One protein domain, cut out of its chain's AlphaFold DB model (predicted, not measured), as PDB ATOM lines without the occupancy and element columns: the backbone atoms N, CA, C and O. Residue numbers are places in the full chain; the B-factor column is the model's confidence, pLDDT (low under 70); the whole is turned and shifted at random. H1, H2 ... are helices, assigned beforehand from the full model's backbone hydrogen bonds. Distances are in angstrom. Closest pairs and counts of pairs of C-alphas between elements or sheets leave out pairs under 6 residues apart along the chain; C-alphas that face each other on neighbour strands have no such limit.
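Overview. This is residues 206 to 262 of the 262 residues of an uncharacterized protein of Mytilus galloprovincialis (UniProt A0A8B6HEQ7). The longest helix, H3, sticks out as an arm, residues 246 to 262, from a small compact head. The head holds the helical hairpin of H1 and H2 and the looped residues 206 to 216. The printed part has 57 residues, with three named helices in the order H1, H2, H3 and no named strand; the class is all helix. It is extended, with a radius of gyration of the C-alphas of 16.4 A and spans of 54 by 16 by 14 A.

Along the chain. Find C-alpha 246 at (18.746, -19.557, 18.562); from there H3 runs 21.3 A to C-alpha 260 at (12.949, 0.962, 17.529). H2 is residues 232 to 239, 10.6 A; H1, residues 217 to 223, 9.9 A, begins at (28.898, -33.647, 18.669).

Arrangement. H3 is apart from H1 and H2. H1 and H2 touch, closest at the C-alphas of Met 217 and Ile 238, 6.3 A, at a steep tilt of 41 degrees, opposite ways. Every O i to N i+4 pair is within hydrogen-bond range in H2, 2 of 3 in H1 and 10 of 11 in H3.

Size, cuts and confidence. Look from C-alpha 230 to C-alpha 262, the two farthest apart, 54.0 A. The printed part has no cut, and both links are short. Residues 244 to 251 have pLDDT under 70.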
ATOM      1  N   GLU A 206      24.224 -28.001  16.191       88.88
ATOM      2  CA  GLU A 206      23.215 -28.743  15.450       88.88
ATOM      3  C   GLU A 206      23.888 -29.846  14.627       88.88
ATOM      4  O   GLU A 206      24.917 -29.635  13.980       88.88
ATOM      5  N   CYS A 207      23.353 -31.062  14.700       91.75
ATOM      6  CA  CYS A 207      23.878 -32.194  13.949       91.75
ATOM      7  C   CYS A 207      23.335 -32.183  12.518       91.75
ATOM      8  O   CYS A 207      22.149 -32.428  12.336       91.75
ATOM      9  N   GLY A 208      24.188 -32.022  11.503       87.81
ATOM     10  CA  GLY A 208      23.757 -32.038  10.093       87.81
ATOM     11  C   GLY A 208      23.061 -33.333   9.643       87.81
ATOM     12  O   GLY A 208      22.267 -33.319   8.709       87.81
ATOM     13  N   LEU A 209      23.283 -34.454  10.342       90.38
ATOM     14  CA  LEU A 209      22.668 -35.743  10.004       90.38
ATOM     15  C   LEU A 209      21.231 -35.904  10.522       90.38
ATOM     16  O   LEU A 209      20.472 -36.699   9.973       90.38
ATOM     17  N   CYS A 210      20.870 -35.233  11.619       91.56
ATOM     18  CA  CYS A 210      19.576 -35.445  12.278       91.56
ATOM     19  C   CYS A 210      18.905 -34.177  12.832       91.56
ATOM     20  O   CYS A 210      17.847 -34.289  13.448       91.56
ATOM     21  N   GLY A 211      19.515 -32.999  12.676       86.88
ATOM     22  CA  GLY A 211      19.024 -31.707  13.173       86.88
ATOM     23  C   GLY A 211      19.016 -31.565  14.699       86.88
ATOM     24  O   GLY A 211      18.452 -30.619  15.240       86.88
ATOM     25  N   SER A 212      19.580 -32.523  15.444       89.12
ATOM     26  CA  SER A 212      19.511 -32.485  16.907       89.12
ATOM     27  C   SER A 212      20.594 -31.597  17.522       89.12
ATOM     28  O   SER A 212      21.750 -31.600  17.094       89.12
ATOM     29  N   ASN A 213      20.225 -30.886  18.587       89.69
ATOM     30  CA  ASN A 213      21.109 -29.942  19.264       89.69
ATOM     31  C   ASN A 213      21.865 -30.598  20.419       89.69
ATOM     32  O   ASN A 213      21.280 -31.000  21.431       89.69
ATOM     33  N   THR A 214      23.190 -30.647  20.316       88.38
ATOM     34  CA  THR A 214      24.071 -31.281  21.300       88.38
ATOM     35  C   THR A 214      25.261 -30.401  21.653       88.38
ATOM     36  O   THR A 214      25.848 -29.727  20.823       88.38
ATOM     37  N   ILE A 215      25.682 -30.436  22.913       88.56
ATOM     38  CA  ILE A 215      26.894 -29.732  23.370       88.56
ATOM     39  C   ILE A 215      28.161 -30.509  22.958       88.56
ATOM     40  O   ILE A 215      29.267 -29.976  22.935       88.56
ATOM     41  N   ARG A 216      28.018 -31.809  22.674       91.25
ATOM     42  CA  ARG A 216      29.121 -32.726  22.369       91.25
ATOM     43  C   ARG A 216      28.805 -33.543  21.125       91.25
ATOM     44  O   ARG A 216      28.309 -34.669  21.234       91.25
ATOM     45  N   MET A 217      29.108 -32.976  19.957       91.69
ATOM     46  CA  MET A 217      28.898 -33.647  18.669       91.69
ATOM     47  C   MET A 217      29.685 -34.965  18.582       91.69
ATOM     48  O   MET A 217      29.168 -35.978  18.127       91.69
ATOM     49  N   ASP A 218      30.885 -35.003  19.172       91.88
ATOM     50  CA  ASP A 218      31.738 -36.195  19.236       91.88
ATOM     51  C   ASP A 218      31.089 -37.392  19.946       91.88
ATOM     52  O   ASP A 218      31.312 -38.545  19.571       91.88
ATOM     53  N   VAL A 219      30.323 -37.130  21.009       93.81
ATOM     54  CA  VAL A 219      29.594 -38.163  21.752       93.81
ATOM     55  C   VAL A 219      28.327 -38.531  21.000       93.81
ATOM     56  O   VAL A 219      28.060 -39.716  20.835       93.81
ATOM     57  N   HIS A 220      27.593 -37.531  20.514       94.69
ATOM     58  CA  HIS A 220      26.336 -37.726  19.803       94.69
ATOM     59  C   HIS A 220      26.500 -38.630  18.574       94.69
ATOM     60  O   HIS A 220      25.811 -39.644  18.469       94.69
ATOM     61  N   LEU A 221      27.482 -38.349  17.713       95.44
ATOM     62  CA  LEU A 221      27.761 -39.151  16.519       95.44
ATOM     63  C   LEU A 221      28.135 -40.606  16.857       95.44
ATOM     64  O   LEU A 221      27.739 -41.530  16.151       95.44
ATOM     65  N   LYS A 222      28.823 -40.844  17.980       95.38
ATOM     66  CA  LYS A 222      29.160 -42.206  18.431       95.38
ATOM     67  C   LYS A 222      27.976 -42.953  19.019       95.38
ATOM     68  O   LYS A 222      27.880 -44.163  18.860       95.38
ATOM     69  N   THR A 223      27.116 -42.272  19.770       95.75
ATOM     70  CA  THR A 223      26.024 -42.937  20.491       95.75
ATOM     71  C   THR A 223      24.780 -43.102  19.635       95.75
ATOM     72  O   THR A 223      24.120 -44.132  19.730       95.75
ATOM     73  N   VAL A 224      24.460 -42.097  18.817       95.94
ATOM     74  CA  VAL A 224      23.238 -42.052  18.005       95.94
ATOM     75  C   VAL A 224      23.507 -42.632  16.622       95.94
ATOM     76  O   VAL A 224      22.841 -43.581  16.224       95.94
ATOM     77  N   HIS A 225      24.542 -42.137  15.940       94.44
ATOM     78  CA  HIS A 225      24.882 -42.573  14.580       94.44
ATOM     79  C   HIS A 225      25.871 -43.746  14.534       94.44
ATOM     80  O   HIS A 225      26.121 -44.290  13.464       94.44
ATOM     81  N   LYS A 226      26.413 -44.174  15.687       95.38
ATOM     82  CA  LYS A 226      27.384 -45.281  15.807       95.38
ATOM     83  C   LYS A 226      28.602 -45.141  14.883       95.38
ATOM     84  O   LYS A 226      29.209 -46.144  14.518       95.38
ATOM     85  N   LEU A 227      28.981 -43.905  14.553       93.50
ATOM     86  CA  LEU A 227      30.137 -43.624  13.709       93.50
ATOM     87  C   LEU A 227      31.441 -43.901  14.466       93.50
ATOM     88  O   LEU A 227      31.587 -43.568  15.651       93.50
ATOM     89  N   GLU A 228      32.405 -44.503  13.777       93.25
ATOM     90  CA  GLU A 228      33.738 -44.733  14.326       93.25
ATOM     91  C   GLU A 228      34.509 -43.415  14.430       93.25
ATOM     92  O   GLU A 228      34.416 -42.547  13.575       93.25
ATOM     93  N   LYS A 229      35.312 -43.248  15.486       88.38
ATOM     94  CA  LYS A 229      36.012 -41.976  15.753       88.38
ATOM     95  C   LYS A 229      36.953 -41.550  14.613       88.38
ATOM     96  O   LYS A 229      37.242 -40.364  14.470       88.38
ATOM     97  N   ASP A 230      37.469 -42.521  13.874       89.69
ATOM     98  CA  ASP A 230      38.478 -42.307  12.845       89.69
ATOM     99  C   ASP A 230      37.903 -42.397  11.425       89.69
ATOM    100  O   ASP A 230      38.671 -42.248  10.477       89.69
ATOM    101  N   SER A 231      36.583 -42.589  11.272       93.38
ATOM    102  CA  SER A 231      35.949 -42.575   9.954       93.38
ATOM    103  C   SER A 231      35.929 -41.166   9.361       93.38
ATOM    104  O   SER A 231      35.901 -40.161  10.080       93.38
ATOM    105  N   GLU A 232      35.960 -41.094   8.032       93.38
ATOM    106  CA  GLU A 232      35.860 -39.831   7.292       93.38
ATOM    107  C   GLU A 232      34.514 -39.157   7.575       93.38
ATOM    108  O   GLU A 232      34.489 -37.997   7.978       93.38
ATOM    109  N   GLU A 233      33.429 -39.935   7.574       88.38
ATOM    110  CA  GLU A 233      32.073 -39.492   7.926       88.38
ATOM    111  C   GLU A 233      31.994 -38.841   9.318       88.38
ATOM    112  O   GLU A 233      31.291 -37.853   9.519       88.38
ATOM    113  N   PHE A 234      32.734 -39.358  10.308       93.50
ATOM    114  CA  PHE A 234      32.758 -38.777  11.653       93.50
ATOM    115  C   PHE A 234      33.452 -37.416  11.675       93.50
ATOM    116  O   PHE A 234      33.062 -36.530  12.437       93.50
ATOM    117  N   ARG A 235      34.501 -37.246  10.866       90.12
ATOM    118  CA  ARG A 235      35.236 -35.980  10.771       90.12
ATOM    119  C   ARG A 235      34.425 -34.941  10.010       90.12
ATOM    120  O   ARG A 235      34.326 -33.814  10.489       90.12
ATOM    121  N   GLU A 236      33.806 -35.341   8.905       91.19
ATOM    122  CA  GLU A 236      32.922 -34.491   8.105       91.19
ATOM    123  C   GLU A 236      31.723 -34.015   8.929       91.19
ATOM    124  O   GLU A 236      31.516 -32.811   9.050       91.19
ATOM    125  N   ALA A 237      31.028 -34.914   9.633       87.25
ATOM    126  CA  ALA A 237      29.870 -34.549  10.453       87.25
ATOM    127  C   ALA A 237      30.209 -33.638  11.652       87.25
ATOM    128  O   ALA A 237      29.351 -32.907  12.144       87.25
ATOM    129  N   ILE A 238      31.448 -33.667  12.156       87.69
ATOM    130  CA  ILE A 238      31.912 -32.701  13.168       87.69
ATOM    131  C   ILE A 238      32.215 -31.347  12.534       87.69
ATOM    132  O   ILE A 238      31.984 -30.320  13.167       87.69
ATOM    133  N   GLN A 239      32.772 -31.342  11.325       86.94
ATOM    134  CA  GLN A 239      33.147 -30.120  10.626       86.94
ATOM    135  C   GLN A 239      31.928 -29.376  10.067       86.94
ATOM    136  O   GLN A 239      31.932 -28.150  10.047       86.94
ATOM    137  N   GLU A 240      30.888 -30.107   9.667       83.69
ATOM    138  CA  GLU A 240      29.607 -29.566   9.206       83.69
ATOM    139  C   GLU A 240      28.696 -29.115  10.361       83.69
ATOM    140  O   GLU A 240      27.731 -28.390  10.144       83.69
ATOM    141  N   ALA A 241      28.998 -29.506  11.604       79.12
ATOM    142  CA  ALA A 241      28.207 -29.113  12.762       79.12
ATOM    143  C   ALA A 241      28.183 -27.584  12.930       79.12
ATOM    144  O   ALA A 241      29.192 -26.958  13.268       79.12
ATOM    145  N   VAL A 242      27.007 -26.992  12.728       73.25
ATOM    146  CA  VAL A 242      26.804 -25.545  12.809       73.25
ATOM    147  C   VAL A 242      26.588 -25.144  14.274       73.25
ATOM    148  O   VAL A 242      25.892 -25.852  15.014       73.25
ATOM    149  N   PRO A 243      27.177 -24.028  14.742       76.94
ATOM    150  CA  PRO A 243      26.800 -23.433  16.017       76.94
ATOM    151  C   PRO A 243      25.305 -23.102  16.021       76.94
ATOM    152  O   PRO A 243      24.826 -22.372  15.164       76.94
ATOM    153  N   TYR A 244      24.566 -23.629  16.989       64.50
ATOM    154  CA  TYR A 244      23.151 -23.335  17.157       64.50
ATOM    155  C   TYR A 244      22.982 -21.919  17.709       64.50
ATOM    156  O   TYR A 244      23.361 -21.626  18.850       64.50
ATOM    157  N   GLU A 245      22.415 -21.049  16.880       66.75
ATOM    158  CA  GLU A 245      22.325 -19.601  17.085       66.75
ATOM    159  C   GLU A 245      20.960 -19.115  17.604       66.75
ATOM    160  O   GLU A 245      20.717 -17.914  17.674       66.75
ATOM    161  N   GLU A 246      20.065 -19.998  18.061       60.28
ATOM    162  CA  GLU A 246      18.746 -19.557  18.562       60.28
ATOM    163  C   GLU A 246      18.823 -18.518  19.699       60.28
ATOM    164  O   GLU A 246      17.895 -17.739  19.901       60.28
ATOM    165  N   GLY A 247      19.940 -18.458  20.430       54.97
ATOM    166  CA  GLY A 247      20.159 -17.428  21.443       54.97
ATOM    167  C   GLY A 247      20.555 -16.054  20.889       54.97
ATOM    168  O   GLY A 247      20.238 -15.052  21.523       54.97
ATOM    169  N   THR A 248      21.246 -15.981  19.746       58.53
ATOM    170  CA  THR A 248      21.741 -14.721  19.165       58.53
ATOM    171  C   THR A 248      20.679 -14.026  18.331       58.53
ATOM    172  O   THR A 248      20.571 -12.805  18.412       58.53
ATOM    173  N   GLN A 249      19.850 -14.775  17.606       60.88
ATOM    174  CA  GLN A 249      18.817 -14.192  16.750       60.88
ATOM    175  C   GLN A 249      17.681 -13.568  17.572       60.88
ATOM    176  O   GLN A 249      17.392 -12.386  17.413       60.88
ATOM    177  N   ALA A 250      17.146 -14.291  18.562       61.84
ATOM    178  CA  ALA A 250      16.131 -13.755  19.471       61.84
ATOM    179  C   ALA A 250      16.659 -12.584  20.330       61.84
ATOM    180  O   ALA A 250      15.912 -11.661  20.651       61.84
ATOM    181  N   GLN A 251      17.953 -12.574  20.690       57.56
ATOM    182  CA  GLN A 251      18.567 -11.414  21.355       57.56
ATOM    183  C   GLN A 251      18.745 -10.217  20.423       57.56
ATOM    184  O   GLN A 251      18.571  -9.088  20.880       57.56
ATOM    185  N   GLN A 252      19.120 -10.441  19.162       73.00
ATOM    186  CA  GLN A 252      19.249  -9.375  18.169       73.00
ATOM    187  C   GLN A 252      17.889  -8.775  17.839       73.00
ATOM    188  O   GLN A 252      17.771  -7.558  17.854       73.00
ATOM    189  N   GLU A 253      16.855  -9.593  17.646       78.81
ATOM    190  CA  GLU A 253      15.482  -9.118  17.452       78.81
ATOM    191  C   GLU A 253      14.991  -8.311  18.657       78.81
ATOM    192  O   GLU A 253      14.421  -7.234  18.495       78.81
ATOM    193  N   LEU A 254      15.275  -8.773  19.879       77.00
ATOM    194  CA  LEU A 254      14.893  -8.050  21.092       77.00
ATOM    195  C   LEU A 254      15.698  -6.752  21.271       77.00
ATOM    196  O   LEU A 254      15.141  -5.749  21.713       77.00
ATOM    197  N   GLN A 255      16.981  -6.724  20.895       78.44
ATOM    198  CA  GLN A 255      17.765  -5.485  20.844       78.44
ATOM    199  C   GLN A 255      17.249  -4.521  19.775       78.44
ATOM    200  O   GLN A 255      17.135  -3.332  20.058       78.44
ATOM    201  N   GLN A 256      16.911  -5.015  18.586       90.81
ATOM    202  CA  GLN A 256      16.351  -4.226  17.493       90.81
ATOM    203  C   GLN A 256      15.026  -3.587  17.931       90.81
ATOM    204  O   GLN A 256      14.873  -2.373  17.852       90.81
ATOM    205  N   ALA A 257      14.131  -4.375  18.530       83.25
ATOM    206  CA  ALA A 257      12.855  -3.895  19.052       83.25
ATOM    207  C   ALA A 257      13.015  -2.851  20.174       83.25
ATOM    208  O   ALA A 257      12.226  -1.912  20.261       83.25
ATOM    209  N   LEU A 258      14.036  -2.984  21.030       84.50
ATOM    210  CA  LEU A 258      14.350  -1.981  22.055       84.50
ATOM    211  C   LEU A 258      14.905  -0.681  21.459       84.50
ATOM    212  O   LEU A 258      14.664   0.382  22.025       84.50
ATOM    213  N   VAL A 259      15.645  -0.760  20.350       89.75
ATOM    214  CA  VAL A 259      16.144   0.414  19.618       89.75
ATOM    215  C   VAL A 259      15.004   1.123  18.888       89.75
ATOM    216  O   VAL A 259      14.936   2.343  18.945       89.75
ATOM    217  N   ASP A 260      14.083   0.386  18.267       88.88
ATOM    218  CA  ASP A 260      12.949   0.962  17.529       88.88
ATOM    219  C   ASP A 260      11.874   1.590  18.445       88.88
ATOM    220  O   ASP A 260      11.054   2.386  17.988       88.88
ATOM    221  N   TYR A 261      11.863   1.249  19.740       80.06
ATOM    222  CA  TYR A 261      10.920   1.787  20.731       80.06
ATOM    223  C   TYR A 261      11.411   3.067  21.446       80.06
ATOM    224  O   TYR A 261      10.624   3.704  22.152       80.06
ATOM    225  N   GLY A 262      12.692   3.435  21.312       71.19
ATOM    226  CA  GLY A 262      13.316   4.582  21.997       71.19
ATOM    227  C   GLY A 262      13.468   5.818  21.121       71.19
ATOM    228  O   GLY A 262      13.182   6.924  21.635       71.19
TER     229      GLY A 262